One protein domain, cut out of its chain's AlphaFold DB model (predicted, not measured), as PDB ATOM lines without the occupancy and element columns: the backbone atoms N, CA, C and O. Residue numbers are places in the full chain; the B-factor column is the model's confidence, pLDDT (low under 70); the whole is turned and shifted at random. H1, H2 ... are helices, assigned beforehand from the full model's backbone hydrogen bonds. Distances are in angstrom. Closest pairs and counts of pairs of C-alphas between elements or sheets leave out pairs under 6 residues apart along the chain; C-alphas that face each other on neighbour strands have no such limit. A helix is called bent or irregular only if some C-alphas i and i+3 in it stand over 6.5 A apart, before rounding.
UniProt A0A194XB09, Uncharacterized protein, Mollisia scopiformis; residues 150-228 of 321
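Overview. This is residues 150 to 228 of the 321 residues of an uncharacterized protein of Mollisia scopiformis (UniProt A0A194XB09). Three helices make a loose, open zigzag: the long bent H1 is one limb, a long link folds back to H2, and the bent H3 leaves H2 as the last limb. The start of the arm H3a packs on H2 partway along it, at residues 193 to 197, and crosses it nearly at a right angle, while H1 touches no other helix and residues 150 to 161 and 214 to 228 stick out. The 79 printed residues hold H1, H2 and H3 in that order, all helix with no named strand; the radius of gyration of the C-alphas is 16.2 A, and the flat outline spans 44 by 40 by 22 A.

Arrangement. Begin at H1, residues 153 to 176, assigned as one helix by its hydrogen bonds but bent: C-alphas 162 and 165 are 6.8 A apart. Its arms H1a, residues 153 to 162, and H1b, residues 165 to 176, stand at a shallow tilt of 31 degrees. H2, residues 188 to 200, is only just apart from H1b, at 8.5 A. Look next at H3, residues 206 to 228, also assigned as one helix by its hydrogen bonds but bent, with C-alphas 215 and 218 6.6 A apart. Its arms H3a, residues 206 to 215, and H3b, residues 218 to 228, are near each other at a tilt of 38 degrees, only just steep. H2 touches H3a with residues 193 to 197 alone, about perpendicular at 73 degrees; their closest C-alphas, of Ala 194 and Arg 206, are 6.2 A apart. Every O i to N i+4 pair is within hydrogen-bond range in H1a, H1b, H3a and H3b, against 5 of 9 in H2.

Along the chain. Find C-alpha 153 at (125.787, 128.308, 151.629); H1a runs 14.2 A from there, and H1b 16.6 A. H2 runs 19.6 A from C-alpha 188 at (109.609, 139.662, 145.543). H3a measures 14.2 A and H3b 15.5 A, ending at C-alpha 228, (99.333, 153.319, 125.480).

Size, cuts and confidence. The C-alphas farthest apart, of Lys 153 and Ala 227, are 46.8 A apart. The printed part has no cut; the link from H1 to H2 is long, that from H2 to H3 tight. Look for pLDDT under 70 at residues 187 to 194.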
ATOM      1  N   ASN A 150     131.833 135.717 148.592       78.12
ATOM      2  CA  ASN A 150     131.019 136.385 149.609       78.12
ATOM      3  C   ASN A 150     129.671 135.688 149.872       78.12
ATOM      4  O   ASN A 150     128.970 136.040 150.822       78.12
ATOM      5  N   VAL A 151     129.277 134.709 149.050       78.62
ATOM      6  CA  VAL A 151     127.983 134.032 149.193       78.62
ATOM      7  C   VAL A 151     128.133 132.786 150.056       78.62
ATOM      8  O   VAL A 151     128.672 131.759 149.647       78.62
ATOM      9  N   THR A 152     127.595 132.855 151.273       82.38
ATOM     10  CA  THR A 152     127.543 131.687 152.154       82.38
ATOM     11  C   THR A 152     126.491 130.685 151.677       82.38
ATOM     12  O   THR A 152     125.431 131.047 151.158       82.38
ATOM     13  N   LYS A 153     126.739 129.395 151.924       77.62
ATOM     14  CA  LYS A 153     125.787 128.308 151.629       77.62
ATOM     15  C   LYS A 153     124.427 128.534 152.288       77.62
ATOM     16  O   LYS A 153     123.388 128.291 151.676       77.62
ATOM     17  N   SER A 154     124.443 129.020 153.532       81.19
ATOM     18  CA  SER A 154     123.230 129.351 154.282       81.19
ATOM     19  C   SER A 154     122.478 130.508 153.624       81.19
ATOM     20  O   SER A 154     121.283 130.382 153.379       81.19
ATOM     21  N   GLY A 155     123.177 131.581 153.230       81.88
ATOM     22  CA  GLY A 155     122.571 132.713 152.525       81.88
ATOM     23  C   GLY A 155     121.894 132.300 151.218       81.88
ATOM     24  O   GLY A 155     120.738 132.655 150.982       81.88
ATOM     25  N   LEU A 156     122.564 131.467 150.415       82.81
ATOM     26  CA  LEU A 156     121.995 130.939 149.176       82.81
ATOM     27  C   LEU A 156     120.765 130.065 149.455       82.81
ATOM     28  O   LEU A 156     119.692 130.305 148.906       82.81
ATOM     29  N   THR A 157     120.892 129.100 150.368       82.00
ATOM     30  CA  THR A 157     119.789 128.213 150.777       82.00
ATOM     31  C   THR A 157     118.581 129.013 151.250       82.00
ATOM     32  O   THR A 157     117.439 128.707 150.913       82.00
ATOM     33  N   HIS A 158     118.823 130.068 152.014       83.81
ATOM     34  CA  HIS A 158     117.789 130.916 152.566       83.81
ATOM     35  C   HIS A 158     117.113 131.782 151.490       83.81
ATOM     36  O   HIS A 158     115.894 131.947 151.523       83.81
ATOM     37  N   CYS A 159     117.861 132.255 150.488       82.12
ATOM     38  CA  CYS A 159     117.297 132.895 149.298       82.12
ATOM     39  C   CYS A 159     116.371 131.936 148.531       82.12
ATOM     40  O   CYS A 159     115.234 132.295 148.217       82.12
ATOM     41  N   PHE A 160     116.791 130.683 148.315       83.06
ATOM     42  CA  PHE A 160     115.946 129.675 147.668       83.06
ATOM     43  C   PHE A 160     114.641 129.430 148.435       83.06
ATOM     44  O   PHE A 160     113.570 129.434 147.827       83.06
ATOM     45  N   HIS A 161     114.709 129.268 149.757       81.81
ATOM     46  CA  HIS A 161     113.524 129.011 150.579       81.81
ATOM     47  C   HIS A 161     112.583 130.214 150.689       81.81
ATOM     48  O   HIS A 161     111.369 130.029 150.699       81.81
ATOM     49  N   ARG A 162     113.108 131.443 150.778       78.31
ATOM     50  CA  ARG A 162     112.269 132.639 150.963       78.31
ATOM     51  C   ARG A 162     111.742 133.228 149.660       78.31
ATOM     52  O   ARG A 162     110.619 133.723 149.642       78.31
ATOM     53  N   ASN A 163     112.527 133.172 148.587       79.50
ATOM     54  CA  ASN A 163     112.240 133.932 147.369       79.50
ATOM     55  C   ASN A 163     111.850 133.029 146.201       79.50
ATOM     56  O   ASN A 163     110.946 133.363 145.442       79.50
ATOM     57  N   ILE A 164     112.510 131.881 146.045       84.38
ATOM     58  CA  ILE A 164     112.353 131.060 144.838       84.38
ATOM     59  C   ILE A 164     111.236 130.034 145.032       84.38
ATOM     60  O   ILE A 164     110.261 130.031 144.282       84.38
ATOM     61  N   GLN A 165     111.324 129.195 146.065       86.88
ATOM     62  CA  GLN A 165     110.360 128.117 146.301       86.88
ATOM     63  C   GLN A 165     108.907 128.602 146.466       86.88
ATOM     64  O   GLN A 165     108.025 127.979 145.867       86.88
ATOM     65  N   PRO A 166     108.610 129.702 147.194       85.44
ATOM     66  CA  PRO A 166     107.234 130.178 147.333       85.44
ATOM     67  C   PRO A 166     106.645 130.654 146.003       85.44
ATOM     68  O   PRO A 166     105.500 130.338 145.698       85.44
ATOM     69  N   ASN A 167     107.438 131.337 145.173       84.75
ATOM     70  CA  ASN A 167     107.002 131.793 143.852       84.75
ATOM     71  C   ASN A 167     106.789 130.620 142.889       84.75
ATOM     72  O   ASN A 167     105.776 130.564 142.198       84.75
ATOM     73  N   VAL A 168     107.672 129.618 142.911       87.00
ATOM     74  CA  VAL A 168     107.478 128.377 142.142       87.00
ATOM     75  C   VAL A 168     106.195 127.658 142.567       87.00
ATOM     76  O   VAL A 168     105.472 127.133 141.719       87.00
ATOM     77  N   LYS A 169     105.885 127.640 143.868       88.25
ATOM     78  CA  LYS A 169     104.631 127.074 144.373       88.25
ATOM     79  C   LYS A 169     103.418 127.854 143.859       88.25
ATOM     80  O   LYS A 169     102.514 127.227 143.319       88.25
ATOM     81  N   LEU A 170     103.437 129.185 143.940       85.25
ATOM     82  CA  LEU A 170     102.364 130.041 143.417       85.25
ATOM     83  C   LEU A 170     102.108 129.794 141.925       85.25
ATOM     84  O   LEU A 170     100.959 129.630 141.530       85.25
ATOM     85  N   ILE A 171     103.162 129.674 141.113       87.69
ATOM     86  CA  ILE A 171     103.042 129.362 139.678       87.69
ATOM     87  C   ILE A 171     102.377 127.998 139.460       87.69
ATOM     88  O   ILE A 171     101.494 127.859 138.612       87.69
ATOM     89  N   ARG A 172     102.779 126.975 140.224       88.06
ATOM     90  CA  ARG A 172     102.176 125.636 140.122       88.06
ATOM     91  C   ARG A 172     100.707 125.640 140.539       88.06
ATOM     92  O   ARG A 172      99.905 124.981 139.883       88.06
ATOM     93  N   ASP A 173     100.366 126.356 141.603       87.19
ATOM     94  CA  ASP A 173      99.000 126.427 142.123       87.19
ATOM     95  C   ASP A 173      98.082 127.210 141.171       87.19
ATOM     96  O   ASP A 173      96.988 126.744 140.861       87.19
ATOM     97  N   ALA A 174      98.556 128.317 140.600       85.94
ATOM     98  CA  ALA A 174      97.836 129.059 139.566       85.94
ATOM     99  C   ALA A 174      97.601 128.223 138.300       85.94
ATOM    100  O   ALA A 174      96.482 128.182 137.793       85.94
ATOM    101  N   ARG A 175      98.608 127.459 137.846       88.56
ATOM    102  CA  ARG A 175      98.442 126.529 136.717       88.56
ATOM    103  C   ARG A 175      97.364 125.479 136.998       88.56
ATOM    104  O   ARG A 175      96.591 125.156 136.102       88.56
ATOM    105  N   LYS A 176      97.280 124.953 138.228       89.88
ATOM    106  CA  LYS A 176      96.203 124.023 138.627       89.88
ATOM    107  C   LYS A 176      94.825 124.686 138.615       89.88
ATOM    108  O   LYS A 176      93.840 124.023 138.321       89.88
ATOM    109  N   GLN A 177      94.764 125.979 138.920       88.44
ATOM    110  CA  GLN A 177      93.539 126.780 138.899       88.44
ATOM    111  C   GLN A 177      93.203 127.329 137.501       88.44
ATOM    112  O   GLN A 177      92.250 128.088 137.365       88.44
ATOM    113  N   SER A 178      93.956 126.946 136.461       87.25
ATOM    114  CA  SER A 178      93.839 127.488 135.097       87.25
ATOM    115  C   SER A 178      93.997 129.014 135.015       87.25
ATOM    116  O   SER A 178      93.497 129.646 134.088       87.25
ATOM    117  N   VAL A 179      94.707 129.610 135.974       83.81
ATOM    118  CA  VAL A 179      95.102 131.021 135.955       83.81
ATOM    119  C   VAL A 179      96.420 131.138 135.193       83.81
ATOM    120  O   VAL A 179      97.357 130.373 135.446       83.81
ATOM    121  N   ASP A 180      96.499 132.083 134.257       84.38
ATOM    122  CA  ASP A 180      97.711 132.335 133.477       84.38
ATOM    123  C   ASP A 180      98.842 132.815 134.411       84.38
ATOM    124  O   ASP A 180      98.656 133.778 135.164       84.38
ATOM    125  N   PRO A 181     100.029 132.176 134.396       79.62
ATOM    126  CA  PRO A 181     101.150 132.563 135.245       79.62
ATOM    127  C   PRO A 181     101.589 134.022 135.135       79.62
ATOM    128  O   PRO A 181     102.181 134.538 136.085       79.62
ATOM    129  N   LYS A 182     101.305 134.691 134.010       80.94
ATOM    130  CA  LYS A 182     101.622 136.115 133.834       80.94
ATOM    131  C   LYS A 182     100.797 137.035 134.745       80.94
ATOM    132  O   LYS A 182     101.236 138.146 135.027       80.94
ATOM    133  N   ASP A 183      99.642 136.568 135.218       79.56
ATOM    134  CA  ASP A 183      98.705 137.345 136.035       79.56
ATOM    135  C   ASP A 183      98.938 137.147 137.548       79.56
ATOM    136  O   ASP A 183      98.200 137.672 138.384       79.56
ATOM    137  N   ILE A 184      99.989 136.405 137.925       78.50
ATOM    138  CA  ILE A 184     100.366 136.160 139.318       78.50
ATOM    139  C   ILE A 184     101.331 137.244 139.805       78.50
ATOM    140  O   ILE A 184     102.421 137.433 139.264       78.50
ATOM    141  N   THR A 185     100.995 137.880 140.924       74.69
ATOM    142  CA  THR A 185     101.920 138.775 141.627       74.69
ATOM    143  C   THR A 185     102.932 137.969 142.450       74.69
ATOM    144  O   THR A 185     102.567 137.291 143.410       74.69
ATOM    145  N   MET A 186     104.219 138.064 142.103       73.25
ATOM    146  CA  MET A 186     105.304 137.370 142.811       73.25
ATOM    147  C   MET A 186     105.663 138.041 144.146       73.25
ATOM    148  O   MET A 186     105.631 139.263 144.291       73.25
ATOM    149  N   SER A 187     106.107 137.237 145.116       65.06
ATOM    150  CA  SER A 187     106.442 137.670 146.482       65.06
ATOM    151  C   SER A 187     107.635 138.631 146.586       65.06
ATOM    152  O   SER A 187     107.813 139.280 147.615       65.06
ATOM    153  N   CYS A 188     108.453 138.762 145.537       57.78
ATOM    154  CA  CYS A 188     109.609 139.662 145.543       57.78
ATOM    155  C   CYS A 188     109.186 141.141 145.654       57.78
ATOM    156  O   CYS A 188     109.795 141.902 146.406       57.78
ATOM    157  N   LEU A 189     108.061 141.516 145.028       56.31
ATOM    158  CA  LEU A 189     107.499 142.872 145.111       56.31
ATOM    159  C   LEU A 189     107.148 143.260 146.558       56.31
ATOM    160  O   LEU A 189     107.329 144.393 146.998       56.31
ATOM    161  N   LEU A 190     106.689 142.271 147.325       55.47
ATOM    162  CA  LEU A 190     106.277 142.410 148.714       55.47
ATOM    163  C   LEU A 190     107.466 142.675 149.654       55.47
ATOM    164  O   LEU A 190     107.257 143.308 150.691       55.47
ATOM    165  N   MET A 191     108.685 142.227 149.323       58.12
ATOM    166  CA  MET A 191     109.891 142.557 150.098       58.12
ATOM    167  C   MET A 191     110.377 143.978 149.820       58.12
ATOM    168  O   MET A 191     110.695 144.689 150.771       58.12
ATOM    169  N   MET A 192     110.337 144.423 148.559       62.66
ATOM    170  CA  MET A 192     110.671 145.808 148.205       62.66
ATOM    171  C   MET A 192     109.761 146.803 148.931       62.66
ATOM    172  O   MET A 192     110.237 147.801 149.462       62.66
ATOM    173  N   MET A 193     108.466 146.496 149.059       65.62
ATOM    174  CA  MET A 193     107.538 147.327 149.834       65.62
ATOM    175  C   MET A 193     107.941 147.452 151.311       65.62
ATOM    176  O   MET A 193     107.827 148.532 151.878       65.62
ATOM    177  N   ALA A 194     108.436 146.384 151.944       67.06
ATOM    178  CA  ALA A 194     108.850 146.432 153.349       67.06
ATOM    179  C   ALA A 194     110.121 147.271 153.568       67.06
ATOM    180  O   ALA A 194     110.282 147.866 154.631       67.06
ATOM    181  N   GLU A 195     111.018 147.328 152.581       70.94
ATOM    182  CA  GLU A 195     112.185 148.213 152.621       70.94
ATOM    183  C   GLU A 195     111.807 149.667 152.350       70.94
ATOM    184  O   GLU A 195     112.239 150.542 153.094       70.94
ATOM    185  N   ILE A 196     110.943 149.921 151.363       73.75
ATOM    186  CA  ILE A 196     110.457 151.269 151.032       73.75
ATOM    187  C   ILE A 196     109.729 151.891 152.229       73.75
ATOM    188  O   ILE A 196     109.975 153.047 152.562       73.75
ATOM    189  N   VAL A 197     108.906 151.114 152.939       79.38
ATOM    190  CA  VAL A 197     108.162 151.578 154.122       79.38
ATOM    191  C   VAL A 197     109.084 152.120 155.224       79.38
ATOM    192  O   VAL A 197     108.697 153.054 155.921       79.38
ATOM    193  N   LYS A 198     110.332 151.637 155.343       80.44
ATOM    194  CA  LYS A 198     111.300 152.167 156.327       80.44
ATOM    195  C   LYS A 198     111.664 153.635 156.081       80.44
ATOM    196  O   LYS A 198     112.037 154.322 157.025       80.44
ATOM    197  N   PHE A 199     111.553 154.114 154.842       81.62
ATOM    198  CA  PHE A 199     111.853 155.499 154.476       81.62
ATOM    199  C   PHE A 199     110.665 156.455 154.689       81.62
ATOM    200  O   PHE A 199     110.854 157.664 154.638       81.62
ATOM    201  N   TYR A 200     109.463 155.935 154.965       76.00
ATOM    202  CA  TYR A 200     108.238 156.724 155.167       76.00
ATOM    203  C   TYR A 200     107.928 157.025 156.650       76.00
ATOM    204  O   TYR A 200     106.876 157.582 156.960       76.00
ATOM    205  N   GLY A 201     108.846 156.697 157.568       77.25
ATOM    206  CA  GLY A 201     108.722 156.978 159.004       77.25
ATOM    207  C   GLY A 201     107.963 155.907 159.800       77.25
ATOM    208  O   GLY A 201     107.380 154.983 159.235       77.25
ATOM    209  N   SER A 202     107.985 156.018 161.136       78.88
ATOM    210  CA  SER A 202     107.428 155.016 162.069       78.88
ATOM    211  C   SER A 202     105.916 154.817 161.952       78.88
ATOM    212  O   SER A 202     105.416 153.742 162.272       78.88
ATOM    213  N   GLU A 203     105.201 155.833 161.472       75.94
ATOM    214  CA  GLU A 203     103.740 155.826 161.343       75.94
ATOM    215  C   GLU A 203     103.252 155.108 160.074       75.94
ATOM    216  O   GLU A 203     102.075 154.754 159.954       75.94
ATOM    217  N   CYS A 204     104.138 154.867 159.102       75.75
ATOM    218  CA  CYS A 204     103.773 154.179 157.873       75.75
ATOM    219  C   CYS A 204     103.860 152.664 158.082       75.75
ATOM    220  O   CYS A 204     104.939 152.078 158.148       75.75
ATOM    221  N   THR A 205     102.711 151.999 158.179       83.94
ATOM    222  CA  THR A 205     102.672 150.532 158.201       83.94
ATOM    223  C   THR A 205     102.686 149.968 156.783       83.94
ATOM    224  O   THR A 205     102.176 150.570 155.835       83.94
ATOM    225  N   ARG A 206     103.211 148.749 156.631       78.31
ATOM    226  CA  ARG A 206     103.222 148.038 155.343       78.31
ATOM    227  C   ARG A 206     101.829 147.913 154.724       78.31
ATOM    228  O   ARG A 206     101.694 148.071 153.515       78.31
ATOM    229  N   SER A 207     100.806 147.650 155.537       79.00
ATOM    230  CA  SER A 207      99.429 147.530 155.050       79.00
ATOM    231  C   SER A 207      98.865 148.873 154.588       79.00
ATOM    232  O   SER A 207      98.182 148.916 153.571       79.00
ATOM    233  N   ALA A 208      99.178 149.976 155.278       80.00
ATOM    234  CA  ALA A 208      98.768 151.312 154.857       80.00
ATOM    235  C   ALA A 208      99.371 151.676 153.491       80.00
ATOM    236  O   ALA A 208      98.647 152.130 152.604       80.00
ATOM    237  N   PHE A 209     100.661 151.396 153.290       81.75
ATOM    238  CA  PHE A 209     101.333 151.627 152.009       81.75
ATOM    239  C   PHE A 209     100.785 150.730 150.891       81.75
ATOM    240  O   PHE A 209     100.538 151.189 149.778       81.75
ATOM    241  N   GLU A 210     100.532 149.452 151.183       80.56
ATOM    242  CA  GLU A 210      99.920 148.527 150.225       80.56
ATOM    243  C   GLU A 210      98.505 148.972 149.824       80.56
ATOM    244  O   GLU A 210      98.140 148.905 148.649       80.56
ATOM    245  N   ASN A 211      97.721 149.479 150.777       79.00
ATOM    246  CA  ASN A 211      96.386 150.009 150.512       79.00
ATOM    247  C   ASN A 211      96.434 151.278 149.657       79.00
ATOM    248  O   ASN A 211      95.645 151.393 148.723       79.00
ATOM    249  N   HIS A 212      97.372 152.190 149.926       79.12
ATOM    250  CA  HIS A 212      97.608 153.366 149.086       79.12
ATOM    251  C   HIS A 212      97.991 152.961 147.657       79.12
ATOM    252  O   HIS A 212      97.384 153.408 146.688       79.12
ATOM    253  N   TYR A 213      98.928 152.017 147.512       80.25
ATOM    254  CA  TYR A 213      99.314 151.497 146.203       80.25
ATOM    255  C   TYR A 213      98.122 150.907 145.438       80.25
ATOM    256  O   TYR A 213      97.930 151.203 144.261       80.25
ATOM    257  N   LYS A 214      97.293 150.091 146.098       79.25
ATOM    258  CA  LYS A 214      96.121 149.462 145.472       79.25
ATOM    259  C   LYS A 214      95.019 150.459 145.119       79.25
ATOM    260  O   LYS A 214      94.367 150.277 144.096       79.25
ATOM    261  N   ARG A 215      94.779 151.456 145.973       75.81
ATOM    262  CA  ARG A 215      93.676 152.410 145.811       75.81
ATOM    263  C   ARG A 215      94.007 153.513 144.814       75.81
ATOM    264  O   ARG A 215      93.158 153.827 143.989       75.81
ATOM    265  N   ASP A 216      95.215 154.058 144.888       75.94
ATOM    266  CA  ASP A 216      95.542 155.331 144.245       75.94
ATOM    267  C   ASP A 216      96.467 155.111 143.028       75.94
ATOM    268  O   ASP A 216      96.167 155.542 141.915       75.94
ATOM    269  N   LEU A 217      97.538 154.323 143.180       81.69
ATOM    270  CA  LEU A 217      98.541 154.114 142.119       81.69
ATOM    271  C   LEU A 217      98.144 153.052 141.083       81.69
ATOM    272  O   LEU A 217      98.301 153.264 139.880       81.69
ATOM    273  N   ALA A 218      97.638 151.895 141.516       81.94
ATOM    274  CA  ALA A 218      97.345 150.778 140.617       81.94
ATOM    275  C   ALA A 218      96.283 151.105 139.542       81.94
ATOM    276  O   ALA A 218      96.496 150.735 138.381       81.94
ATOM    277  N   PRO A 219      95.180 151.822 139.851       82.88
ATOM    278  CA  PRO A 219      94.214 152.241 138.835       82.88
ATOM    279  C   PRO A 219      94.818 153.212 137.818       82.88
ATOM    280  O   PRO A 219      94.576 153.060 136.622       82.88
ATOM    281  N   ASN A 220      95.662 154.143 138.273       84.69
ATOM    282  CA  ASN A 220      96.360 155.101 137.417       84.69
ATOM    283  C   ASN A 220      97.323 154.393 136.452       84.69
ATOM    284  O   ASN A 220      97.290 154.636 135.247       84.69
ATOM    285  N   ILE A 221      98.111 153.432 136.948       85.56
ATOM    286  CA  ILE A 221      98.994 152.607 136.107       85.56
ATOM    287  C   ILE A 221      98.179 151.826 135.067       85.56
ATOM    288  O   ILE A 221      98.598 151.709 133.914       85.56
ATOM    289  N   LYS A 222      97.012 151.292 135.448       87.56
ATOM    290  CA  LYS A 222      96.129 150.577 134.518       87.56
ATOM    291  C   LYS A 222      95.580 151.506 133.432       87.56
ATOM    292  O   LYS A 222      95.598 151.123 132.266       87.56
ATOM    293  N   ALA A 223      95.134 152.706 133.799       84.38
ATOM    294  CA  ALA A 223      94.638 153.705 132.856       84.38
ATOM    295  C   ALA A 223      95.723 154.129 131.852       84.38
ATOM    296  O   ALA A 223      95.470 154.149 130.650       84.38
ATOM    297  N   LEU A 224      96.950 154.360 132.329       86.44
ATOM    298  CA  LEU A 224      98.100 154.677 131.478       86.44
ATOM    299  C   LEU A 224      98.431 153.536 130.511       86.44
ATOM    300  O   LEU A 224      98.602 153.768 129.319       86.44
ATOM    301  N   LYS A 225      98.473 152.287 130.997       89.31
ATOM    302  CA  LYS A 225      98.714 151.114 130.140       89.31
ATOM    303  C   LYS A 225      97.638 150.948 129.068       89.31
ATOM    304  O   LYS A 225      97.973 150.622 127.934       89.31
ATOM    305  N   GLN A 226      96.373 151.180 129.420       87.69
ATOM    306  CA  GLN A 226      95.271 151.132 128.462       87.69
ATOM    307  C   GLN A 226      95.429 152.217 127.392       87.69
ATOM    308  O   GLN A 226      95.337 151.913 126.212       87.69
ATOM    309  N   ALA A 227      95.741 153.453 127.787       84.56
ATOM    310  CA  ALA A 227      95.939 154.551 126.846       84.56
ATOM    311  C   ALA A 227      97.090 154.289 125.864       84.56
ATOM    312  O   ALA A 227      96.904 154.485 124.666       84.56
ATOM    313  N   VAL A 228      98.224 153.763 126.347       92.00
ATOM    314  CA  VAL A 228      99.333 153.319 125.480       92.00
ATOM    315  C   VAL A 228      98.864 152.240 124.502       92.00
ATOM    316  O   VAL A 228      99.181 152.311 123.318       92.00
TER     317      VAL A 228